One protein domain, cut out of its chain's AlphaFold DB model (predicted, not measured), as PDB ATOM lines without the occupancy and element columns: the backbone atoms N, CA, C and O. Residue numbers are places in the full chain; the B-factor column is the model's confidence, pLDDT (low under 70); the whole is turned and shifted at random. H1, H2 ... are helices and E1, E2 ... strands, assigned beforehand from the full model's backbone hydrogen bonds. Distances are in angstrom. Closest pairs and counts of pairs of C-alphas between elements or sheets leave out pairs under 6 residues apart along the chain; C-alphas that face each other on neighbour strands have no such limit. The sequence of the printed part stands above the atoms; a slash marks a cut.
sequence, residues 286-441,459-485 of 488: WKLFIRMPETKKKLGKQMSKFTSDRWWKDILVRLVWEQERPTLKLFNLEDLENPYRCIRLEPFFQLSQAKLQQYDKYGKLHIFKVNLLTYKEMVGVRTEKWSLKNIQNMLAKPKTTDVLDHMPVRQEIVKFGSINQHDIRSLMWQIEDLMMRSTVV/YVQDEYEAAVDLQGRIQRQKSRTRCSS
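Overview. This is residues 286 to 441 and 459 to 485 of the 488 residues of the protein "SHD domain-containing protein" of Macrostomum lignano (UniProt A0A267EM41). A strongly twisted antiparallel sheet, E1 to E8, has the helix H2 packed over one face, and its two longest strands, E7 and E8, run on side by side as an arm to a small head with the helix H1. A long separate hairpin, E9 and E10, is set off from that sheet. The printed part has 183 residues, with strands E1 to E7, then H1, E8, H2, E9 and E10 along the chain; the class is mixed, helices and strands. The whole is loose, with a radius of gyration of the C-alphas of 21.7 A and spans of 63 by 52 by 41 A.

Arrangement. E1, residues 286 to 291, E2, residues 312 to 322, E3, residues 325 to 331, and E4, residues 341 to 344, form a meander, each strand the antiparallel neighbour of the one before. N 288 and O 315 are 3.0 A apart, N 318 and O 329 2.9 A, and N 343 and O 328 2.8 A, within hydrogen-bond range. E7, residues 363 to 379, has E5, residues 349 to 351, and E6, residues 355 to 360, on one side and E8, residues 404 to 418, on the other side. Among their pairs within hydrogen-bond range are N 350 and O 371, 2.8 A, N 357 and O 365, 2.9 A, and N 374 and O 409, 2.9 A. E8 is also the antiparallel neighbour of E1, with N 289 and O 417 at 2.8 A. H1, residues 388 to 396, is not on this branched sheet. H2, residues 421 to 435, is on it at a height over the sheet of 7.0 A; its closest C-alphas to E7 are those of Gln 421 and His 366, 6.0 A apart. It runs slantwise to the strands, at 45 degrees to E8 on the local plane. In both helices every O i to N i+4 pair is within hydrogen-bond range. E9, residues 459 to 468, and E10, residues 474 to 484, form an antiparallel hairpin, with N 463 and O 480 at 2.9 A; both are apart from E7.

Along the chain. E1 begins at C-alpha 286 (13.173, 38.821, 19.445). E2 is 27.8 A long and bends by 53 degrees at residue 315. E7 is 45.5 A long and bends by 57 degrees at residue 374; E8 is 40.6 A and bends by 54 degrees at residue 414. H2 is 21.1 A long, E9 29.0 A, and E10 29.6 A, ending at C-alpha 484 (13.692, 32.463, -5.915).

Size, cuts and confidence. The two C-alphas farthest apart, those of Ala 396 and Gln 471, are 69.3 A apart. Residues 442 to 458 are not printed, and C-alphas 441 and 459 are 19.8 A apart across the cut. The link from E1 to E2 is long, with 20 residues. Residues 383 to 389 stand free. The mean pLDDT of the printed part is 80.6; residues 295 to 309, 378 to 405 and 440 to 441 are under 70.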
ATOM      1  N   TRP A 286      11.970  39.604  19.169       92.25
ATOM      2  CA  TRP A 286      13.173  38.821  19.445       92.25
ATOM      3  C   TRP A 286      14.222  39.688  20.138       92.25
ATOM      4  O   TRP A 286      14.625  40.724  19.603       92.25
ATOM      5  N   LYS A 287      14.710  39.259  21.307       93.00
ATOM      6  CA  LYS A 287      15.891  39.867  21.931       93.00
ATOM      7  C   LYS A 287      17.146  39.300  21.264       93.00
ATOM      8  O   LYS A 287      17.391  38.099  21.336       93.00
ATOM      9  N   LEU A 288      17.932  40.157  20.615       93.75
ATOM     10  CA  LEU A 288      19.095  39.767  19.812       93.75
ATOM     11  C   LEU A 288      20.239  40.771  19.978       93.75
ATOM     12  O   LEU A 288      20.030  41.928  20.326       93.75
ATOM     13  N   PHE A 289      21.453  40.347  19.650       93.19
ATOM     14  CA  PHE A 289      22.598  41.236  19.501       93.19
ATOM     15  C   PHE A 289      22.682  41.764  18.063       93.19
ATOM     16  O   PHE A 289      22.585  40.989  17.110       93.19
ATOM     17  N   ILE A 290      22.951  43.057  17.883       92.12
ATOM     18  CA  ILE A 290      23.351  43.657  16.598       92.12
ATOM     19  C   ILE A 290      24.833  44.029  16.626       92.12
ATOM     20  O   ILE A 290      25.342  44.521  17.635       92.12
ATOM     21  N   ARG A 291      25.549  43.809  15.516       90.12
ATOM     22  CA  ARG A 291      26.960  44.206  15.423       90.12
ATOM     23  C   ARG A 291      27.112  45.679  15.040       90.12
ATOM     24  O   ARG A 291      26.813  46.060  13.910       90.12
ATOM     25  N   MET A 292      27.673  46.475  15.947       85.50
ATOM     26  CA  MET A 292      27.944  47.902  15.761       85.50
ATOM     27  C   MET A 292      29.450  48.157  15.561       85.50
ATOM     28  O   MET A 292      30.254  47.524  16.239       85.50
ATOM     29  N   PRO A 293      29.871  49.081  14.673       81.50
ATOM     30  CA  PRO A 293      29.090  49.688  13.598       81.50
ATOM     31  C   PRO A 293      28.772  48.680  12.478       81.50
ATOM     32  O   PRO A 293      29.644  47.930  12.011       81.50
ATOM     33  N   GLU A 294      27.516  48.721  12.023       70.56
ATOM     34  CA  GLU A 294      26.941  47.824  11.009       70.56
ATOM     35  C   GLU A 294      27.791  47.814   9.731       70.56
ATOM     36  O   GLU A 294      28.336  46.787   9.319       70.56
ATOM     37  N   THR A 295      27.992  48.995   9.139       63.69
ATOM     38  CA  THR A 295      28.803  49.165   7.937       63.69
ATOM     39  C   THR A 295      30.285  49.223   8.293       63.69
ATOM     40  O   THR A 295      30.726  49.998   9.145       63.69
ATOM     41  N   LYS A 296      31.109  48.441   7.585       59.75
ATOM     42  CA  LYS A 296      32.555  48.680   7.574       59.75
ATOM     43  C   LYS A 296      32.812  49.917   6.714       59.75
ATOM     44  O   LYS A 296      32.995  49.791   5.502       59.75
ATOM     45  N   LYS A 297      32.806  51.109   7.326       55.72
ATOM     46  CA  LYS A 297      33.197  52.360   6.655       55.72
ATOM     47  C   LYS A 297      34.553  52.144   5.976       55.72
ATOM     48  O   LYS A 297      35.555  51.936   6.656       55.72
ATOM     49  N   LYS A 298      34.588  52.189   4.637       52.25
ATOM     50  CA  LYS A 298      35.805  52.017   3.816       52.25
ATOM     51  C   LYS A 298      36.705  53.264   3.848       52.25
ATOM     52  O   LYS A 298      37.226  53.693   2.823       52.25
ATOM     53  N   LEU A 299      36.896  53.839   5.036       48.53
ATOM     54  CA  LEU A 299      37.995  54.761   5.304       48.53
ATOM     55  C   LEU A 299      39.308  54.002   5.030       48.53
ATOM     56  O   LEU A 299      39.368  52.790   5.254       48.53
ATOM     57  N   GLY A 300      40.316  54.675   4.467       53.25
ATOM     58  CA  GLY A 300      41.453  54.021   3.796       53.25
ATOM     59  C   GLY A 300      42.194  52.965   4.633       53.25
ATOM     60  O   GLY A 300      42.101  52.955   5.860       53.25
ATOM     61  N   LYS A 301      42.967  52.081   3.972       56.25
ATOM     62  CA  LYS A 301      43.595  50.879   4.578       56.25
ATOM     63  C   LYS A 301      44.284  51.115   5.938       56.25
ATOM     64  O   LYS A 301      44.237  50.219   6.774       56.25
ATOM     65  N   GLN A 302      44.876  52.290   6.178       55.22
ATOM     66  CA  GLN A 302      45.419  52.670   7.491       55.22
ATOM     67  C   GLN A 302      44.325  53.011   8.524       55.22
ATOM     68  O   GLN A 302      44.277  52.385   9.580       55.22
ATOM     69  N   MET A 303      43.403  53.937   8.227       50.50
ATOM     70  CA  MET A 303      42.335  54.327   9.164       50.50
ATOM     71  C   MET A 303      41.378  53.175   9.507       50.50
ATOM     72  O   MET A 303      41.014  53.026  10.673       50.50
ATOM     73  N   SER A 304      41.028  52.300   8.551       54.62
ATOM     74  CA  SER A 304      40.186  51.120   8.833       54.62
ATOM     75  C   SER A 304      40.794  50.163   9.872       54.62
ATOM     76  O   SER A 304      40.053  49.325  10.388       54.62
ATOM     77  N   LYS A 305      42.100  50.250  10.173       53.34
ATOM     78  CA  LYS A 305      42.769  49.414  11.183       53.34
ATOM     79  C   LYS A 305      42.681  49.995  12.606       53.34
ATOM     80  O   LYS A 305      42.880  49.247  13.552       53.34
ATOM     81  N   PHE A 306      42.344  51.283  12.751       48.09
ATOM     82  CA  PHE A 306      42.234  51.987  14.041       48.09
ATOM     83  C   PHE A 306      40.811  52.469  14.388       48.09
ATOM     84  O   PHE A 306      40.512  52.669  15.557       48.09
ATOM     85  N   THR A 307      39.920  52.652  13.405       51.97
ATOM     86  CA  THR A 307      38.564  53.219  13.622       51.97
ATOM     87  C   THR A 307      37.434  52.177  13.677       51.97
ATOM     88  O   THR A 307      36.268  52.529  13.814       51.97
ATOM     89  N   SER A 308      37.754  50.889  13.519       59.91
ATOM     90  CA  SER A 308      36.772  49.812  13.306       59.91
ATOM     91  C   SER A 308      36.660  48.845  14.492       59.91
ATOM     92  O   SER A 308      36.526  47.635  14.272       59.91
ATOM     93  N   ASP A 309      36.688  49.352  15.728       67.44
ATOM     94  CA  ASP A 309      36.229  48.541  16.860       67.44
ATOM     95  C   ASP A 309      34.746  48.176  16.660       67.44
ATOM     96  O   ASP A 309      33.956  48.971  16.142       67.44
ATOM     97  N   ARG A 310      34.406  46.914  16.929       81.00
ATOM     98  CA  ARG A 310      33.236  46.235  16.357       81.00
ATOM     99  C   ARG A 310      32.557  45.303  17.356       81.00
ATOM    100  O   ARG A 310      32.606  44.072  17.209       81.00
ATOM    101  N   TRP A 311      31.917  45.940  18.328       88.69
ATOM    102  CA  TRP A 311      31.185  45.356  19.445       88.69
ATOM    103  C   TRP A 311      29.768  44.891  19.065       88.69
ATOM    104  O   TRP A 311      29.300  45.057  17.934       88.69
ATOM    105  N   TRP A 312      29.092  44.263  20.024       91.25
ATOM    106  CA  TRP A 312      27.724  43.765  19.902       91.25
ATOM    107  C   TRP A 312      26.832  44.490  20.912       91.25
ATOM    108  O   TRP A 312      27.155  44.489  22.098       91.25
ATOM    109  N   LYS A 313      25.724  45.083  20.455       91.94
ATOM    110  CA  LYS A 313      24.721  45.736  21.311       91.94
ATOM    111  C   LYS A 313      23.488  44.842  21.434       91.94
ATOM    112  O   LYS A 313      22.984  44.396  20.405       91.94
ATOM    113  N   ASP A 314      22.979  44.620  22.644       93.38
ATOM    114  CA  ASP A 314      21.629  44.080  22.842       93.38
ATOM    115  C   ASP A 314      20.566  45.027  22.258       93.38
ATOM    116  O   ASP A 314      20.571  46.233  22.519       93.38
ATOM    117  N   ILE A 315      19.622  44.467  21.505       93.19
ATOM    118  CA  ILE A 315      18.452  45.157  20.959       93.19
ATOM    119  C   ILE A 315      17.210  44.266  21.043       93.19
ATOM    120  O   ILE A 315      17.302  43.038  21.137       93.19
ATOM    121  N   LEU A 316      16.035  44.889  20.947       93.81
ATOM    122  CA  LEU A 316      14.783  44.188  20.678       93.81
ATOM    123  C   LEU A 316      14.410  44.398  19.205       93.81
ATOM    124  O   LEU A 316      14.307  45.528  18.730       93.81
ATOM    125  N   VAL A 317      14.219  43.308  18.468       93.38
ATOM    126  CA  VAL A 317      13.763  43.317  17.072       93.38
ATOM    127  C   VAL A 317      12.275  43.015  17.058       93.38
ATOM    128  O   VAL A 317      11.876  41.998  17.616       93.38
ATOM    129  N   ARG A 318      11.458  43.845  16.402       92.12
ATOM    130  CA  ARG A 318      10.066  43.512  16.059       92.12
ATOM    131  C   ARG A 318       9.879  43.495  14.549       92.12
ATOM    132  O   ARG A 318      10.516  44.270  13.833       92.12
ATOM    133  N   LEU A 319       8.996  42.630  14.069       90.94
ATOM    134  CA  LEU A 319       8.684  42.480  12.650       90.94
ATOM    135  C   LEU A 319       7.245  42.955  12.413       90.94
ATOM    136  O   LEU A 319       6.317  42.438  13.020       90.94
ATOM    137  N   VAL A 320       7.068  43.981  11.577       90.38
ATOM    138  CA  VAL A 320       5.773  44.646  11.352       90.38
ATOM    139  C   VAL A 320       5.449  44.645   9.862       90.38
ATOM    140  O   VAL A 320       6.311  44.966   9.046       90.38
ATOM    141  N   TRP A 321       4.212  44.312   9.495       88.44
ATOM    142  CA  TRP A 321       3.723  44.452   8.122       88.44
ATOM    143  C   TRP A 321       3.184  45.871   7.909       88.44
ATOM    144  O   TRP A 321       2.237  46.283   8.576       88.44
ATOM    145  N   GLU A 322       3.801  46.645   7.015       85.94
ATOM    146  CA  GLU A 322       3.515  48.071   6.837       85.94
ATOM    147  C   GLU A 322       3.652  48.467   5.359       85.94
ATOM    148  O   GLU A 322       4.660  48.163   4.727       85.94
ATOM    149  N   GLN A 323       2.648  49.154   4.798       82.06
ATOM    150  CA  GLN A 323       2.621  49.541   3.373       82.06
ATOM    151  C   GLN A 323       2.860  48.339   2.430       82.06
ATOM    152  O   GLN A 323       3.731  48.377   1.563       82.06
ATOM    153  N   GLU A 324       2.111  47.253   2.665       82.69
ATOM    154  CA  GLU A 324       2.194  45.959   1.955       82.69
ATOM    155  C   GLU A 324       3.564  45.255   2.007       82.69
ATOM    156  O   GLU A 324       3.805  44.305   1.263       82.69
ATOM    157  N   ARG A 325       4.477  45.700   2.883       85.56
ATOM    158  CA  ARG A 325       5.856  45.202   2.953       85.56
ATOM    159  C   ARG A 325       6.273  44.884   4.391       85.56
ATOM    160  O   ARG A 325       5.920  45.616   5.320       85.56
ATOM    161  N   PRO A 326       7.068  43.828   4.616       90.50
ATOM    162  CA  PRO A 326       7.603  43.561   5.940       90.50
ATOM    163  C   PRO A 326       8.677  44.595   6.309       90.50
ATOM    164  O   PRO A 326       9.524  44.966   5.501       90.50
ATOM    165  N   THR A 327       8.650  45.070   7.551       91.75
ATOM    166  CA  THR A 327       9.590  46.060   8.089       91.75
ATOM    167  C   THR A 327      10.112  45.589   9.444       91.75
ATOM    168  O   THR A 327       9.351  45.401  10.392       91.75
ATOM    169  N   LEU A 328      11.432  45.421   9.545       92.62
ATOM    170  CA  LEU A 328      12.129  45.162  10.804       92.62
ATOM    171  C   LEU A 328      12.300  46.480  11.562       92.62
ATOM    172  O   LEU A 328      13.025  47.368  11.108       92.62
ATOM    173  N   LYS A 329      11.659  46.602  12.722       93.12
ATOM    174  CA  LYS A 329      11.801  47.743  13.632       93.12
ATOM    175  C   LYS A 329      12.739  47.341  14.768       93.12
ATOM    176  O   LYS A 329      12.493  46.358  15.464       93.12
ATOM    177  N   LEU A 330      13.852  48.060  14.903       93.06
ATOM    178  CA  LEU A 330      14.906  47.787  15.876       93.06
ATOM    179  C   LEU A 330      14.809  48.806  17.013       93.06
ATOM    180  O   LEU A 330      14.851  50.013  16.772       93.06
ATOM    181  N   PHE A 331      14.702  48.309  18.239       92.75
ATOM    182  CA  PHE A 331      14.544  49.085  19.464       92.75
ATOM    183  C   PHE A 331      15.764  48.899  20.369       92.75
ATOM    184  O   PHE A 331      16.444  47.868  20.317       92.75
ATOM    185  N   ASN A 332      16.039  49.892  21.212       91.75
ATOM    186  CA  ASN A 332      16.983  49.722  22.314       91.75
ATOM    187  C   ASN A 332      16.328  48.851  23.408       91.75
ATOM    188  O   ASN A 332      15.116  48.653  23.400       91.75
ATOM    189  N   LEU A 333      17.111  48.325  24.356       88.00
ATOM    190  CA  LEU A 333      16.527  47.772  25.591       88.00
ATOM    191  C   LEU A 333      16.076  48.867  26.571       88.00
ATOM    192  O   LEU A 333      15.251  48.599  27.436       88.00
ATOM    193  N   GLU A 334      16.631  50.071  26.433       87.19
ATOM    194  CA  GLU A 334      16.257  51.268  27.192       87.19
ATOM    195  C   GLU A 334      14.988  51.910  26.595       87.19
ATOM    196  O   GLU A 334      14.000  52.103  27.299       87.19
ATOM    197  N   ASP A 335      14.973  52.143  25.276       85.62
ATOM    198  CA  ASP A 335      13.850  52.755  24.549       85.62
ATOM    199  C   ASP A 335      13.034  51.706  23.767       85.62
ATOM    200  O   ASP A 335      13.393  51.320  22.648       85.62
ATOM    201  N   LEU A 336      11.913  51.251  24.341       83.62
ATOM    202  CA  LEU A 336      10.980  50.311  23.690       83.62
ATOM    203  C   LEU A 336       9.853  50.993  22.892       83.62
ATOM    204  O   LEU A 336       9.164  50.320  22.127       83.62
ATOM    205  N   GLU A 337       9.646  52.296  23.073       86.12
ATOM    206  CA  GLU A 337       8.580  53.057  22.406       86.12
ATOM    207  C   GLU A 337       8.992  53.499  20.993       86.12
ATOM    208  O   GLU A 337       8.270  53.267  20.025       86.12
ATOM    209  N   ASN A 338      10.198  54.060  20.857       87.88
ATOM    210  CA  ASN A 338      10.715  54.593  19.599       87.88
ATOM    211  C   ASN A 338      11.795  53.670  18.997       87.88
ATOM    212  O   ASN A 338      12.854  53.495  19.603       87.88
ATOM    213  N   PRO A 339      11.591  53.094  17.794       89.62
ATOM    214  CA  PRO A 339      12.610  52.273  17.150       89.62
ATOM    215  C   PRO A 339      13.747  53.151  16.613       89.62
ATOM    216  O   PRO A 339      13.541  53.950  15.698       89.62
ATOM    217  N   TYR A 340      14.972  52.963  17.115       88.44
ATOM    218  CA  TYR A 340      16.151  53.719  16.664       88.44
ATOM    219  C   TYR A 340      16.476  53.493  15.175       88.44
ATOM    220  O   TYR A 340      17.189  54.290  14.560       88.44
ATOM    221  N   ARG A 341      15.985  52.392  14.588       89.75
ATOM    222  CA  ARG A 341      16.107  52.088  13.159       89.75
ATOM    223  C   ARG A 341      14.925  51.257  12.674       89.75
ATOM    224  O   ARG A 341      14.564  50.263  13.296       89.75
ATOM    225  N   CYS A 342      14.406  51.591  11.497       91.69
ATOM    226  CA  CYS A 342      13.528  50.712  10.727       91.69
ATOM    227  C   CYS A 342      14.240  50.263   9.440       91.69
ATOM    228  O   CYS A 342      14.874  51.074   8.765       91.69
ATOM    229  N   ILE A 343      14.143  48.979   9.099       91.25
ATOM    230  CA  ILE A 343      14.645  48.395   7.850       91.25
ATOM    231  C   ILE A 343      13.448  47.787   7.120       91.25
ATOM    232  O   ILE A 343      12.943  46.737   7.517       91.25
ATOM    233  N   ARG A 344      12.997  48.443   6.046       91.31
ATOM    234  CA  ARG A 344      12.044  47.852   5.098       91.31
ATOM    235  C   ARG A 344      12.726  46.670   4.411       91.31
ATOM    236  O   ARG A 344      13.833  46.826   3.896       91.31
ATOM    237  N   LEU A 345      12.106  45.497   4.465       90.12
ATOM    238  CA  LEU A 345      12.592  44.292   3.806       90.12
ATOM    239  C   LEU A 345      12.091  44.281   2.362       90.12
ATOM    240  O   LEU A 345      10.896  44.405   2.099       90.12
ATOM    241  N   GLU A 346      13.025  44.120   1.434       86.44
ATOM    242  CA  GLU A 346      12.759  44.094  -0.001       86.44
ATOM    243  C   GLU A 346      12.920  42.666  -0.552       86.44
ATOM    244  O   GLU A 346      13.781  41.932  -0.061       86.44
ATOM    245  N   PRO A 347      12.170  42.258  -1.597       82.12
ATOM    246  CA  PRO A 347      12.286  40.911  -2.174       82.12
ATOM    247  C   PRO A 347      13.687  40.561  -2.707       82.12
ATOM    248  O   PRO A 347      14.032  39.392  -2.813       82.12
ATOM    249  N   PHE A 348      14.507  41.571  -3.014       82.94
ATOM    250  CA  PHE A 348      15.905  41.433  -3.438       82.94
ATOM    251  C   PHE A 348      16.916  41.421  -2.269       82.94
ATOM    252  O   PHE A 348      18.122  41.593  -2.469       82.94
ATOM    253  N   PHE A 349      16.463  41.240  -1.028       88.56
ATOM    254  CA  PHE A 349      17.354  40.893   0.080       88.56
ATOM    255  C   PHE A 349      17.596  39.375   0.128       88.56
ATOM    256  O   PHE A 349      16.797  38.575  -0.347       88.56
ATOM    257  N   GLN A 350      18.707  38.967   0.738       88.12
ATOM    258  CA  GLN A 350      19.080  37.569   0.943       88.12
ATOM    259  C   GLN A 350      19.597  37.368   2.372       88.12
ATOM    260  O   GLN A 350      20.542  38.042   2.804       88.12
ATOM    261  N   LEU A 351      19.017  36.408   3.097       91.25
ATOM    262  CA  LEU A 351      19.571  35.960   4.374       91.25
ATOM    263  C   LEU A 351      20.805  35.082   4.148       91.25
ATOM    264  O   LEU A 351      20.848  34.263   3.232       91.25
ATOM    265  N   SER A 352      21.822  35.228   4.997       91.38
ATOM    266  CA  SER A 352      22.856  34.196   5.109       91.38
ATOM    267  C   SER A 352      22.346  33.030   5.953       91.38
ATOM    268  O   SER A 352      21.649  33.263   6.938       91.38
ATOM    269  N   GLN A 353      22.822  31.812   5.678       88.88
ATOM    270  CA  GLN A 353      22.734  30.705   6.637       88.88
ATOM    271  C   GLN A 353      23.157  31.140   8.051       88.88
ATOM    272  O   GLN A 353      24.078  31.952   8.216       88.88
ATOM    273  N   ALA A 354      22.527  30.540   9.063       91.06
ATOM    274  CA  ALA A 354      22.961  30.659  10.446       91.06
ATOM    275  C   ALA A 354      24.332  29.983  10.622       91.06
ATOM    276  O   ALA A 354      24.461  28.774  10.433       91.06
ATOM    277  N   LYS A 355      25.358  30.750  11.002       92.62
ATOM    278  CA  LYS A 355      26.698  30.226  11.331       92.62
ATOM    279  C   LYS A 355      27.011  30.453  12.811       92.62
ATOM    280  O   LYS A 355      26.351  31.249  13.471       92.62
ATOM    281  N   LEU A 356      28.002  29.747  13.345       93.12
ATOM    282  CA  LEU A 356      28.448  29.891  14.732       93.12
ATOM    283  C   LEU A 356      29.763  30.683  14.754       93.12
ATOM    284  O   LEU A 356      30.730  30.279  14.114       93.12
ATOM    285  N   GLN A 357      29.804  31.820  15.452       91.38
ATOM    286  CA  GLN A 357      30.993  32.679  15.546       91.38
ATOM    287  C   GLN A 357      31.476  32.769  16.994       91.38
ATOM    288  O   GLN A 357      30.662  32.894  17.903       91.38
ATOM    289  N   GLN A 358      32.791  32.790  17.220       90.31
ATOM    290  CA  GLN A 358      33.335  33.175  18.522       90.31
ATOM    291  C   GLN A 358      32.916  34.617  18.873       90.31
ATOM    292  O   GLN A 358      32.979  35.517  18.023       90.31
ATOM    293  N   TYR A 359      32.479  34.810  20.118       85.69
ATOM    294  CA  TYR A 359      32.037  36.083  20.695       85.69
ATOM    295  C   TYR A 359      32.965  36.531  21.829       85.69
ATOM    296  O   TYR A 359      33.439  37.663  21.814       85.69
ATOM    297  N   ASP A 360      33.287  35.610  22.736       86.44
ATOM    298  CA  ASP A 360      34.268  35.761  23.817       86.44
ATOM    299  C   ASP A 360      35.121  34.477  23.918       86.44
ATOM    300  O   ASP A 360      34.803  33.468  23.284       86.44
ATOM    301  N   LYS A 361      36.194  34.479  24.716       85.88
ATOM    302  CA  LYS A 361      37.032  33.312  25.047       85.88
ATOM    303  C   LYS A 361      36.219  32.052  25.367       85.88
ATOM    304  O   LYS A 361      36.576  30.980  24.890       85.88
ATOM    305  N   TYR A 362      35.122  32.188  26.114       78.62
ATOM    306  CA  TYR A 362      34.287  31.058  26.545       78.62
ATOM    307  C   TYR A 362      32.958  30.940  25.777       78.62
ATOM    308  O   TYR A 362      32.228  29.970  25.962       78.62
ATOM    309  N   GLY A 363      32.633  31.909  24.912       86.56
ATOM    310  CA  GLY A 363      31.308  32.052  24.303       86.56
ATOM    311  C   GLY A 363      31.314  32.032  22.774       86.56
ATOM    312  O   GLY A 363      32.046  32.786  22.125       86.56
ATOM    313  N   LYS A 364      30.422  31.225  22.193       92.19
ATOM    314  CA  LYS A 364      30.062  31.258  20.766       92.19
ATOM    315  C   LYS A 364      28.636  31.788  20.595       92.19
ATOM    316  O   LYS A 364      27.789  31.594  21.459       92.19
ATOM    317  N   LEU A 365      28.389  32.457  19.474       92.81
ATOM    318  CA  LEU A 365      27.151  33.160  19.148       92.81
ATOM    319  C   LEU A 365      26.635  32.675  17.789       92.81
ATOM    320  O   LEU A 365      27.382  32.669  16.803       92.81
ATOM    321  N   HIS A 366      25.367  32.276  17.720       94.62
ATOM    322  CA  HIS A 366      24.695  31.999  16.455       94.62
ATOM    323  C   HIS A 366      24.446  33.320  15.734       94.62
ATOM    324  O   HIS A 366      23.882  34.236  16.319       94.62
ATOM    325  N   ILE A 367      24.880  33.431  14.481       94.25
ATOM    326  CA  ILE A 367      24.850  34.665  13.693       94.25
ATOM    327  C   ILE A 367      24.142  34.464  12.356       94.25
ATOM    328  O   ILE A 367      24.332  33.444  11.697       94.25
ATOM    329  N   PHE A 368      23.427  35.491  11.901       95.12
ATOM    330  CA  PHE A 368      22.995  35.610  10.507       95.12
ATOM    331  C   PHE A 368      23.104  37.061  10.023       95.12
ATOM    332  O   PHE A 368      23.270  37.996  10.811       95.12
ATOM    333  N   LYS A 369      23.069  37.245   8.704       93.81
ATOM    334  CA  LYS A 369      23.138  38.544   8.032       93.81
ATOM    335  C   LYS A 369      21.926  38.727   7.136       93.81
ATOM    336  O   LYS A 369      21.571  37.795   6.416       93.81
ATOM    337  N   VAL A 370      21.393  39.943   7.097       92.56
ATOM    338  CA  VAL A 370      20.531  40.399   6.001       92.56
ATOM    339  C   VAL A 370      21.428  41.122   5.001       92.56
ATOM    340  O   VAL A 370      22.125  42.075   5.364       92.56
ATOM    341  N   ASN A 371      21.445  40.660   3.754       91.56
ATOM    342  CA  ASN A 371      22.256  41.237   2.686       91.56
ATOM    343  C   ASN A 371      21.340  41.799   1.598       91.56
ATOM    344  O   ASN A 371      20.370  41.153   1.222       91.56
ATOM    345  N   LEU A 372      21.678  42.961   1.052       88.62
ATOM    346  CA  LEU A 372      21.162  43.422  -0.231       88.62
ATOM    347  C   LEU A 372      21.868  42.618  -1.329       88.62
ATOM    348  O   LEU A 372      23.102  42.597  -1.372       88.62
ATOM    349  N   LEU A 373      21.100  41.952  -2.190       85.56
ATOM    350  CA  LEU A 373      21.602  41.296  -3.389       85.56
ATOM    351  C   LEU A 373      21.441  42.260  -4.571       85.56
ATOM    352  O   LEU A 373      20.367  42.806  -4.810       85.56
ATOM    353  N   THR A 374      22.522  42.521  -5.298       82.06
ATOM    354  CA  THR A 374      22.517  43.411  -6.464       82.06
ATOM    355  C   THR A 374      23.361  42.784  -7.554       82.06
ATOM    356  O   THR A 374      24.544  42.519  -7.351       82.06
ATOM    357  N   TYR A 375      22.766  42.536  -8.712       77.44
ATOM    358  CA  TYR A 375      23.490  41.979  -9.844       77.44
ATOM    359  C   TYR A 375      24.242  43.094 -10.559       77.44
ATOM    360  O   TYR A 375      23.691  44.166 -10.814       77.44
ATOM    361  N   LYS A 376      25.525  42.857 -10.842       77.81
ATOM    362  CA  LYS A 376      26.322  43.757 -11.666       77.81
ATOM    363  C   LYS A 376      26.692  43.041 -12.953       77.81
ATOM    364  O   LYS A 376      27.486  42.103 -12.930       77.81
ATOM    365  N   GLU A 377      26.168  43.553 -14.056       72.88
ATOM    366  CA  GLU A 377      26.602  43.157 -15.387       72.88
ATOM    367  C   GLU A 377      28.101  43.424 -15.564       72.88
ATOM    368  O   GLU A 377      28.626  44.510 -15.279       72.88
ATOM    369  N   MET A 378      28.792  42.402 -16.049       67.00
ATOM    370  CA  MET A 378      30.163  42.460 -16.523       67.00
ATOM    371  C   MET A 378      30.177  41.860 -17.926       67.00
ATOM    372  O   MET A 378      29.583  40.812 -18.157       67.00
ATOM    373  N   VAL A 379      30.869  42.489 -18.876       62.47
ATOM    374  CA  VAL A 379      31.103  41.850 -20.180       62.47
ATOM    375  C   VAL A 379      31.935  40.589 -19.929       62.47
ATOM    376  O   VAL A 379      33.026  40.683 -19.361       62.47
ATOM    377  N   GLY A 380      31.408  39.423 -20.303       57.56
ATOM    378  CA  GLY A 380      31.936  38.102 -19.970       57.56
ATOM    379  C   GLY A 380      33.257  37.802 -20.670       57.56
ATOM    380  O   GLY A 380      33.307  37.137 -21.707       57.56
ATOM    381  N   VAL A 381      34.359  38.290 -20.099       55.12
ATOM    382  CA  VAL A 381      35.710  38.013 -20.594       55.12
ATOM    383  C   VAL A 381      36.056  36.552 -20.310       55.12
ATOM    384  O   VAL A 381      36.542  36.220 -19.231       55.12
ATOM    385  N   ARG A 382      35.854  35.683 -21.310       52.12
ATOM    386  CA  ARG A 382      36.369  34.304 -21.313       52.12
ATOM    387  C   ARG A 382      37.836  34.293 -20.875       52.12
ATOM    388  O   ARG A 382      38.706  34.877 -21.529       52.12
ATOM    389  N   THR A 383      38.086  33.613 -19.759       50.72
ATOM    390  CA  THR A 383      39.354  33.621 -19.010       50.72
ATOM    391  C   THR A 383      40.553  33.157 -19.837       50.72
ATOM    392  O   THR A 383      41.677  33.590 -19.578       50.72
ATOM    393  N   GLU A 384      40.298  32.387 -20.902       53.91
ATOM    394  CA  GLU A 384      41.233  31.972 -21.958       53.91
ATOM    395  C   GLU A 384      42.243  33.055 -22.397       53.91
ATOM    396  O   GLU A 384      43.348  32.731 -22.831       53.91
ATOM    397  N   LYS A 385      41.846  34.341 -22.404       47.88
ATOM    398  CA  LYS A 385      42.547  35.416 -23.136       47.88
ATOM    399  C   LYS A 385      42.708  36.713 -22.327       47.88
ATOM    400  O   LYS A 385      42.602  37.807 -22.890       47.88
ATOM    401  N   TRP A 386      43.040  36.606 -21.035       47.44
ATOM    402  CA  TRP A 386      43.179  37.703 -20.048       47.44
ATOM    403  C   TRP A 386      44.264  38.781 -20.310       47.44
ATOM    404  O   TRP A 386      44.653  39.509 -19.400       47.44
ATOM    405  N   SER A 387      44.764  38.950 -21.540       56.00
ATOM    406  CA  SER A 387      45.788  39.966 -21.821       56.00
ATOM    407  C   SER A 387      45.271  41.397 -21.587       56.00
ATOM    408  O   SER A 387      44.182  41.763 -22.032       56.00
ATOM    409  N   LEU A 388      46.098  42.245 -20.965       58.34
ATOM    410  CA  LEU A 388      45.811  43.673 -20.732       58.34
ATOM    411  C   LEU A 388      45.382  44.424 -22.007       58.34
ATOM    412  O   LEU A 388      44.519  45.299 -21.956       58.34
ATOM    413  N   LYS A 389      45.937  44.041 -23.165       59.75
ATOM    414  CA  LYS A 389      45.588  44.611 -24.477       59.75
ATOM    415  C   LYS A 389      44.176  44.223 -24.933       59.75
ATOM    416  O   LYS A 389      43.510  45.032 -25.571       59.75
ATOM    417  N   ASN A 390      43.696  43.027 -24.582       56.62
ATOM    418  CA  ASN A 390      42.309  42.635 -24.842       56.62
ATOM    419  C   ASN A 390      41.354  43.428 -23.950       56.62
ATOM    420  O   ASN A 390      40.412  44.010 -24.470       56.62
ATOM    421  N   ILE A 391      41.634  43.535 -22.646       61.22
ATOM    422  CA  ILE A 391      40.791  44.285 -21.694       61.22
ATOM    423  C   ILE A 391      40.587  45.734 -22.172       61.22
ATOM    424  O   ILE A 391      39.455  46.213 -22.229       61.22
ATOM    425  N   GLN A 392      41.662  46.406 -22.598       60.31
ATOM    426  CA  GLN A 392      41.595  47.773 -23.119       60.31
ATOM    427  C   GLN A 392      40.803  47.885 -24.439       60.31
ATOM    428  O   GLN A 392      40.117  48.882 -24.652       60.31
ATOM    429  N   ASN A 393      40.845  46.865 -25.304       58.50
ATOM    430  CA  ASN A 393      40.073  46.837 -26.551       58.50
ATOM    431  C   ASN A 393      38.580  46.531 -26.325       58.50
ATOM    432  O   ASN A 393      37.741  47.161 -26.969       58.50
ATOM    433  N   MET A 394      38.239  45.622 -25.403       53.81
ATOM    434  CA  MET A 394      36.844  45.288 -25.066       53.81
ATOM    435  C   MET A 394      36.131  46.483 -24.408       53.81
ATOM    436  O   MET A 394      34.982  46.761 -24.734       53.81
ATOM    437  N   LEU A 395      36.831  47.254 -23.561       57.66
ATOM    438  CA  LEU A 395      36.316  48.522 -23.019       57.66
ATOM    439  C   LEU A 395      36.104  49.601 -24.095       57.66
ATOM    440  O   LEU A 395      35.232  50.450 -23.940       57.66
ATOM    441  N   ALA A 396      36.912  49.601 -25.158       58.03
ATOM    442  CA  ALA A 396      36.849  50.618 -26.208       58.03
ATOM    443  C   ALA A 396      35.778  50.329 -27.274       58.03
ATOM    444  O   ALA A 396      35.276  51.266 -27.899       58.03
ATOM    445  N   LYS A 397      35.459  49.050 -27.517       55.38
ATOM    446  CA  LYS A 397      34.432  48.588 -28.464       55.38
ATOM    447  C   LYS A 397      33.803  47.271 -27.970       55.38
ATOM    448  O   LYS A 397      34.236  46.212 -28.432       55.38
ATOM    449  N   PRO A 398      32.800  47.309 -27.074       49.38
ATOM    450  CA  PRO A 398      32.034  46.111 -26.738       49.38
ATOM    451  C   PRO A 398      31.350  45.582 -28.003       49.38
ATOM    452  O   PRO A 398      30.770  46.362 -28.767       49.38
ATOM    453  N   LYS A 399      31.422  44.272 -28.260       51.66
ATOM    454  CA  LYS A 399      30.638  43.670 -29.340       51.66
ATOM    455  C   LYS A 399      29.259  43.333 -28.797       51.66
ATOM    456  O   LYS A 399      29.136  42.774 -27.713       51.66
ATOM    457  N   THR A 400      28.224  43.560 -29.598       52.78
ATOM    458  CA  THR A 400      26.822  43.219 -29.283       52.78
ATOM    459  C   THR A 400      26.541  41.706 -29.226       52.78
ATOM    460  O   THR A 400      25.393  41.286 -29.285       52.78
ATOM    461  N   THR A 401      27.590  40.884 -29.155       51.75
ATOM    462  CA  THR A 401      27.565  39.416 -29.083       51.75
ATOM    463  C   THR A 401      28.439  38.873 -27.948       51.75
ATOM    464  O   THR A 401      28.585  37.658 -27.832       51.75
ATOM    465  N   ASP A 402      29.093  39.738 -27.164       58.66
ATOM    466  CA  ASP A 402      29.829  39.303 -25.979       58.66
ATOM    467  C   ASP A 402      28.808  38.980 -24.876       58.66
ATOM    468  O   ASP A 402      27.964  39.814 -24.549       58.66
ATOM    469  N   VAL A 403      28.860  37.762 -24.328       57.56
ATOM    470  CA  VAL A 403      27.923  37.303 -23.289       57.56
ATOM    471  C   VAL A 403      28.050  38.204 -22.061       57.56
ATOM    472  O   VAL A 403      29.150  38.374 -21.538       57.56
ATOM    473  N   LEU A 404      26.940  38.783 -21.603       65.50
ATOM    474  CA  LEU A 404      26.884  39.509 -20.336       65.50
ATOM    475  C   LEU A 404      26.844  38.494 -19.189       65.50
ATOM    476  O   LEU A 404      26.028  37.578 -19.187       65.50
ATOM    477  N   ASP A 405      27.756  38.649 -18.235       66.69
ATOM    478  CA  ASP A 405      27.829  37.842 -17.023       66.69
ATOM    479  C   ASP A 405      27.241  38.639 -15.848       66.69
ATOM    480  O   ASP A 405      27.642  39.778 -15.572       66.69
ATOM    481  N   HIS A 406      26.258  38.050 -15.171       72.75
ATOM    482  CA  HIS A 406      25.474  38.691 -14.120       72.75
ATOM    483  C   HIS A 406      26.035  38.304 -12.746       72.75
ATOM    484  O   HIS A 406      25.491  37.456 -12.037       72.75
ATOM    485  N   MET A 407      27.134  38.944 -12.338       76.44
ATOM    486  CA  MET A 407      27.800  38.609 -11.077       76.44
ATOM    487  C   MET A 407      27.026  39.155  -9.852       76.44
ATOM    488  O   MET A 407      26.801  40.370  -9.760       76.44
ATOM    489  N   PRO A 408      26.654  38.306  -8.868       80.31
ATOM    490  CA  PRO A 408      25.920  38.725  -7.671       80.31
ATOM    491  C   PRO A 408      26.809  39.473  -6.666       80.31
ATOM    492  O   PRO A 408      27.659  38.890  -5.985       80.31
ATOM    493  N   VAL A 409      26.559  40.770  -6.485       84.19
ATOM    494  CA  VAL A 409      27.182  41.597  -5.444       84.19
ATOM    495  C   VAL A 409      26.304  41.573  -4.191       84.19
ATOM    496  O   VAL A 409      25.170  42.044  -4.196       84.19
ATOM    497  N   ARG A 410      26.837  41.026  -3.092       86.75
ATOM    498  CA  ARG A 410      26.149  40.926  -1.792       86.75
ATOM    499  C   ARG A 410      26.651  42.009  -0.829       86.75
ATOM    500  O   ARG A 410      27.825  42.009  -0.459       86.75
ATOM    501  N   GLN A 411      25.768  42.912  -0.398       89.06
ATOM    502  CA  GLN A 411      26.066  43.978   0.566       89.06
ATOM    503  C   GLN A 411      25.394  43.705   1.920       89.06
ATOM    504  O   GLN A 411      24.177  43.782   2.043       89.06
ATOM    505  N   GLU A 412      26.191  43.430   2.954       90.12
ATOM    506  CA  GLU A 412      25.738  43.245   4.344       90.12
ATOM    507  C   GLU A 412      25.059  44.527   4.872       90.12
ATOM    508  O   GLU A 412      25.717  45.559   5.020       90.12
ATOM    509  N   ILE A 413      23.745  44.465   5.132       90.19
ATOM    510  CA  ILE A 413      22.933  45.584   5.655       90.19
ATOM    511  C   ILE A 413      23.017  45.614   7.180       90.19
ATOM    512  O   ILE A 413      23.278  46.652   7.785       90.19
ATOM    513  N   VAL A 414      22.768  44.456   7.793       91.31
ATOM    514  CA  VAL A 414      22.735  44.254   9.241       91.31
ATOM    515  C   VAL A 414      23.166  42.826   9.562       91.31
ATOM    516  O   VAL A 414      22.885  41.887   8.811       91.31
ATOM    517  N   LYS A 415      23.860  42.672  10.691       93.50
ATOM    518  CA  LYS A 415      24.256  41.381  11.244       93.50
ATOM    519  C   LYS A 415      23.676  41.218  12.640       93.50
ATOM    520  O   LYS A 415      24.005  42.001  13.535       93.50
ATOM    521  N   PHE A 416      22.888  40.166  12.806       94.50
ATOM    522  CA  PHE A 416      22.317  39.757  14.080       94.50
ATOM    523  C   PHE A 416      23.114  38.601  14.691       94.50
ATOM    524  O   PHE A 416      23.821  37.865  13.990       94.50
ATOM    525  N   GLY A 417      22.975  38.427  16.001       94.25
ATOM    526  CA  GLY A 417      23.438  37.253  16.717       94.25
ATOM    527  C   GLY A 417      22.611  36.957  17.968       94.25
ATOM    528  O   GLY A 417      21.950  37.842  18.502       94.25
ATOM    529  N   SER A 418      22.638  35.712  18.437       93.75
ATOM    530  CA  SER A 418      22.087  35.294  19.731       93.75
ATOM    531  C   SER A 418      22.876  34.125  20.299       93.75
ATOM    532  O   SER A 418      23.524  33.374  19.567       93.75
ATOM    533  N   ILE A 419      22.796  33.958  21.616       92.25
ATOM    534  CA  ILE A 419      23.235  32.734  22.293       92.25
ATOM    535  C   ILE A 419      22.229  31.606  21.991       92.25
ATOM    536  O   ILE A 419      22.620  30.464  21.769       92.25
ATOM    537  N   ASN A 420      20.940  31.940  21.873       91.12
ATOM    538  CA  ASN A 420      19.872  30.991  21.575       91.12
ATOM    539  C   ASN A 420      19.778  30.713  20.068       91.12
ATOM    540  O   ASN A 420      19.422  31.591  19.278       91.12
ATOM    541  N   GLN A 421      20.015  29.464  19.653       90.94
ATOM    542  CA  GLN A 421      19.831  29.068  18.251       90.94
ATOM    543  C   GLN A 421      18.364  29.189  17.796       90.94
ATOM    544  O   GLN A 421      18.107  29.504  16.634       90.94
ATOM    545  N   HIS A 422      17.408  28.940  18.698       90.44
ATOM    546  CA  HIS A 422      15.975  29.014  18.403       90.44
ATOM    547  C   HIS A 422      15.532  30.431  18.009       90.44
ATOM    548  O   HIS A 422      14.805  30.596  17.034       90.44
ATOM    549  N   ASP A 423      16.019  31.458  18.702       90.69
ATOM    550  CA  ASP A 423      15.617  32.851  18.463       90.69
ATOM    551  C   ASP A 423      16.172  33.368  17.127       90.69
ATOM    552  O   ASP A 423      15.512  34.120  16.414       90.69
ATOM    553  N   ILE A 424      17.361  32.890  16.740       91.44
ATOM    554  CA  ILE A 424      17.944  33.139  15.416       91.44
ATOM    555  C   ILE A 424      17.149  32.415  14.327       91.44
ATOM    556  O   ILE A 424      16.767  33.043  13.342       91.44
ATOM    557  N   ARG A 425      16.867  31.114  14.497       91.00
ATOM    558  CA  ARG A 425      16.115  30.335  13.500       91.00
ATOM    559  C   ARG A 425      14.685  30.855  13.326       91.00
ATOM    560  O   ARG A 425      14.275  31.073  12.195       91.00
ATOM    561  N   SER A 426      13.967  31.140  14.411       91.44
ATOM    562  CA  SER A 426      12.590  31.651  14.353       91.44
ATOM    563  C   SER A 426      12.484  33.030  13.698       91.44
ATOM    564  O   SER A 426      11.593  33.216  12.871       91.44
ATOM    565  N   LEU A 427      13.406  33.968  13.967       91.38
ATOM    566  CA  LEU A 427      13.417  35.244  13.239       91.38
ATOM    567  C   LEU A 427      13.752  35.052  11.752       91.38
ATOM    568  O   LEU A 427      13.112  35.677  10.911       91.38
ATOM    569  N   MET A 428      14.721  34.193  11.406       91.50
ATOM    570  CA  MET A 428      15.034  33.901   9.999       91.50
ATOM    571  C   MET A 428      13.808  33.354   9.259       91.50
ATOM    572  O   MET A 428      13.463  33.879   8.203       91.50
ATOM    573  N   TRP A 429      13.106  32.383   9.848       90.12
ATOM    574  CA  TRP A 429      11.884  31.803   9.289       90.12
ATOM    575  C   TRP A 429      10.782  32.845   9.070       90.12
ATOM    576  O   TRP A 429      10.191  32.887   7.997       90.12
ATOM    577  N   GLN A 430      10.529  33.725  10.045       89.94
ATOM    578  CA  GLN A 430       9.515  34.775   9.896       89.94
ATOM    579  C   GLN A 430       9.916  35.837   8.857       89.94
ATOM    580  O   GLN A 430       9.068  36.307   8.103       89.94
ATOM    581  N   ILE A 431      11.204  36.192   8.754       90.75
ATOM    582  CA  ILE A 431      11.688  37.088   7.692       90.75
ATOM    583  C   ILE A 431      11.512  36.440   6.310       90.75
ATOM    584  O   ILE A 431      11.008  37.096   5.401       90.75
ATOM    585  N   GLU A 432      11.889  35.170   6.149       88.31
ATOM    586  CA  GLU A 432      11.760  34.425   4.889       88.31
ATOM    587  C   GLU A 432      10.290  34.293   4.460       88.31
ATOM    588  O   GLU A 432       9.946  34.641   3.329       88.31
ATOM    589  N   ASP A 433       9.407  33.879   5.370       86.81
ATOM    590  CA  ASP A 433       7.982  33.677   5.092       86.81
ATOM    591  C   ASP A 433       7.238  34.989   4.805       86.81
ATOM    592  O   ASP A 433       6.294  34.991   4.014       86.81
ATOM    593  N   LEU A 434       7.652  36.114   5.401       87.69
ATOM    594  CA  LEU A 434       7.101  37.428   5.060       87.69
ATOM    595  C   LEU A 434       7.697  38.004   3.768       87.69
ATOM    596  O   LEU A 434       6.965  38.616   2.991       87.69
ATOM    597  N   MET A 435       8.986  37.796   3.486       85.75
ATOM    598  CA  MET A 435       9.582  38.205   2.207       85.75
ATOM    599  C   MET A 435       8.943  37.463   1.026       85.75
ATOM    600  O   MET A 435       8.646  38.096   0.018       85.75
ATOM    601  N   MET A 436       8.636  36.171   1.177       83.00
ATOM    602  CA  MET A 436       7.918  35.372   0.169       83.00
ATOM    603  C   MET A 436       6.452  35.800  -0.037       83.00
ATOM    604  O   MET A 436       5.865  35.486  -1.070       83.00
ATOM    605  N   ARG A 437       5.853  36.535   0.912       83.88
ATOM    606  CA  ARG A 437       4.517  37.154   0.771       83.88
ATOM    607  C   ARG A 437       4.560  38.553   0.145       83.88
ATOM    608  O   ARG A 437       3.510  39.089  -0.195       83.88
ATOM    609  N   SER A 438       5.739  39.165   0.030       82.50
ATOM    610  CA  SER A 438       5.903  40.537  -0.461       82.50
ATOM    611  C   SER A 438       5.788  40.596  -1.986       82.50
ATOM    612  O   SER A 438       6.460  39.855  -2.704       82.50
ATOM    613  N   THR A 439       4.956  41.496  -2.509       76.56
ATOM    614  CA  THR A 439       4.749  41.625  -3.958       76.56
ATOM    615  C   THR A 439       5.951  42.277  -4.645       76.56
ATOM    616  O   THR A 439       6.325  43.414  -4.331       76.56
ATOM    617  N   VAL A 440       6.519  41.603  -5.649       69.19
ATOM    618  CA  VAL A 440       7.619  42.140  -6.467       69.19
ATOM    619  C   VAL A 440       7.085  43.151  -7.486       69.19
ATOM    620  O   VAL A 440       6.826  42.833  -8.647       69.19
ATOM    621  N   VAL A 441       6.941  44.405  -7.059       63.72
ATOM    622  CA  VAL A 441       6.722  45.529  -7.978       63.72
ATOM    623  C   VAL A 441       7.998  45.735  -8.800       63.72
ATOM    624  O   VAL A 441       8.998  46.222  -8.275       63.72
ATOM    625  N   TYR A 459      16.806  29.590  -8.238       78.12
ATOM    626  CA  TYR A 459      17.221  28.761  -7.117       78.12
ATOM    627  C   TYR A 459      15.984  28.091  -6.529       78.12
ATOM    628  O   TYR A 459      15.084  28.763  -6.025       78.12
ATOM    629  N   VAL A 460      15.939  26.763  -6.605       85.69
ATOM    630  CA  VAL A 460      14.924  25.948  -5.933       85.69
ATOM    631  C   VAL A 460      15.552  25.374  -4.666       85.69
ATOM    632  O   VAL A 460      16.628  24.783  -4.720       85.69
ATOM    633  N   GLN A 461      14.895  25.575  -3.528       84.00
ATOM    634  CA  GLN A 461      15.260  24.969  -2.253       84.00
ATOM    635  C   GLN A 461      14.062  24.182  -1.727       84.00
ATOM    636  O   GLN A 461      13.039  24.769  -1.372       84.00
ATOM    637  N   ASP A 462      14.222  22.867  -1.639       89.94
ATOM    638  CA  ASP A 462      13.267  21.983  -0.986       89.94
ATOM    639  C   ASP A 462      13.643  21.768   0.482       89.94
ATOM    640  O   ASP A 462      14.802  21.532   0.831       89.94
ATOM    641  N   GLU A 463      12.643  21.847   1.350       88.62
ATOM    642  CA  GLU A 463      12.743  21.565   2.776       88.62
ATOM    643  C   GLU A 463      11.737  20.464   3.129       88.62
ATOM    644  O   GLU A 463      10.594  20.483   2.671       88.62
ATOM    645  N   TYR A 464      12.152  19.490   3.938       90.25
ATOM    646  CA  TYR A 464      11.330  18.350   4.343       90.25
ATOM    647  C   TYR A 464      11.524  18.079   5.834       90.25
ATOM    648  O   TYR A 464      12.652  18.056   6.323       90.25
ATOM    649  N   GLU A 465      10.425  17.868   6.552       89.44
ATOM    650  CA  GLU A 465      10.428  17.515   7.970       89.44
ATOM    651  C   GLU A 465       9.415  16.389   8.197       89.44
ATOM    652  O   GLU A 465       8.259  16.483   7.773       89.44
ATOM    653  N   ALA A 466       9.843  15.328   8.882       91.50
ATOM    654  CA  ALA A 466       8.993  14.201   9.234       91.50
ATOM    655  C   ALA A 466       9.197  13.788  10.694       91.50
ATOM    656  O   ALA A 466      10.327  13.656  11.161       91.50
ATOM    657  N   ALA A 467       8.089  13.548  11.394       90.75
ATOM    658  CA  ALA A 467       8.077  12.870  12.680       90.75
ATOM    659  C   ALA A 467       8.018  11.360  12.432       90.75
ATOM    660  O   ALA A 467       7.113  10.870  11.746       90.75
ATOM    661  N   VAL A 468       8.990  10.635  12.982       94.38
ATOM    662  CA  VAL A 468       9.187   9.199  12.765       94.38
ATOM    663  C   VAL A 468       9.127   8.477  14.110       94.38
ATOM    664  O   VAL A 468       9.720   8.926  15.086       94.38
ATOM    665  N   ASP A 469       8.383   7.377  14.150       94.00
ATOM    666  CA  ASP A 469       8.231   6.491  15.305       94.00
ATOM    667  C   ASP A 469       9.507   5.670  15.565       94.00
ATOM    668  O   ASP A 469      10.334   5.479  14.670       94.00
ATOM    669  N   LEU A 470       9.624   5.079  16.757       93.12
ATOM    670  CA  LEU A 470      10.741   4.205  17.139       93.12
ATOM    671  C   LEU A 470      10.900   3.002  16.191       93.12
ATOM    672  O   LEU A 470      12.010   2.520  15.990       93.12
ATOM    673  N   GLN A 471       9.816   2.540  15.555       92.62
ATOM    674  CA  GLN A 471       9.862   1.474  14.538       92.62
ATOM    675  C   GLN A 471      10.016   2.006  13.097       92.62
ATOM    676  O   GLN A 471       9.608   1.340  12.146       92.62
ATOM    677  N   GLY A 472      10.547   3.221  12.915       89.75
ATOM    678  CA  GLY A 472      10.855   3.807  11.604       89.75
ATOM    679  C   GLY A 472       9.640   4.265  10.784       89.75
ATOM    680  O   GLY A 472       9.780   4.577   9.603       89.75
ATOM    681  N   ARG A 473       8.437   4.302  11.375       91.50
ATOM    682  CA  ARG A 473       7.197   4.687  10.679       91.50
ATOM    683  C   ARG A 473       7.009   6.200  10.689       91.50
ATOM    684  O   ARG A 473       7.023   6.807  11.754       91.50
ATOM    685  N   ILE A 474       6.768   6.809   9.531       93.12
ATOM    686  CA  ILE A 474       6.416   8.233   9.442       93.12
ATOM    687  C   ILE A 474       5.004   8.427  10.017       93.12
ATOM    688  O   ILE A 474       4.036   7.920   9.455       93.12
ATOM    689  N   GLN A 475       4.885   9.165  11.124       91.81
ATOM    690  CA  GLN A 475       3.592   9.538  11.718       91.81
ATOM    691  C   GLN A 475       3.046  10.847  11.129       91.81
ATOM    692  O   GLN A 475       1.837  11.021  10.992       91.81
ATOM    693  N   ARG A 476       3.938  11.780  10.779       89.56
ATOM    694  CA  ARG A 476       3.604  13.089  10.200       89.56
ATOM    695  C   ARG A 476       4.735  13.535   9.282       89.56
ATOM    696  O   ARG A 476       5.897  13.361   9.628       89.56
ATOM    697  N   GLN A 477       4.398  14.146   8.152       91.00
ATOM    698  CA  GLN A 477       5.358  14.720   7.210       91.00
ATOM    699  C   GLN A 477       4.845  16.057   6.676       91.00
ATOM    700  O   GLN A 477       3.635  16.254   6.550       91.00
ATOM    701  N   LYS A 478       5.767  16.957   6.342       90.50
ATOM    702  CA  LYS A 478       5.507  18.207   5.624       90.50
ATOM    703  C   LYS A 478       6.705  18.527   4.730       90.50
ATOM    704  O   LYS A 478       7.849  18.239   5.085       90.50
ATOM    705  N   SER A 479       6.441  19.142   3.587       89.81
ATOM    706  CA  SER A 479       7.461  19.644   2.669       89.81
ATOM    707  C   SER A 479       7.181  21.096   2.302       89.81
ATOM    708  O   SER A 479       6.040  21.560   2.360       89.81
ATOM    709  N   ARG A 480       8.233  21.821   1.926       88.25
ATOM    710  CA  ARG A 480       8.151  23.179   1.399       88.25
ATOM    711  C   ARG A 480       9.201  23.387   0.317       88.25
ATOM    712  O   ARG A 480      10.388  23.480   0.608       88.25
ATOM    713  N   THR A 481       8.740  23.537  -0.917       87.62
ATOM    714  CA  THR A 481       9.549  24.040  -2.030       87.62
ATOM    715  C   THR A 481       9.523  25.565  -2.017       87.62
ATOM    716  O   THR A 481       8.452  26.174  -1.984       87.62
ATOM    717  N   ARG A 482      10.694  26.200  -2.073       83.69
ATOM    718  CA  ARG A 482      10.852  27.647  -2.275       83.69
ATOM    719  C   ARG A 482      11.600  27.882  -3.580       83.69
ATOM    720  O   ARG A 482      12.658  27.298  -3.786       83.69
ATOM    721  N   CYS A 483      11.070  28.742  -4.443       82.38
ATOM    722  CA  CYS A 483      11.741  29.161  -5.671       82.38
ATOM    723  C   CYS A 483      12.034  30.662  -5.595       82.38
ATOM    724  O   CYS A 483      11.129  31.450  -5.321       82.38
ATOM    725  N   SER A 484      13.284  31.060  -5.827       76.31
ATOM    726  CA  SER A 484      13.692  32.463  -5.915       76.31
ATOM    727  C   SER A 484      14.573  32.698  -7.141       76.31
ATOM    728  O   SER A 484      15.491  31.930  -7.426       76.31
ATOM    729  N   SER A 485      14.301  33.769  -7.883       70.31
ATOM    730  CA  SER A 485      15.153  34.221  -8.986       70.31
ATOM    731  C   SER A 485      15.995  35.429  -8.557       70.31
ATOM    732  O   SER A 485      15.595  36.176  -7.657       70.31
TER     733      SER A 485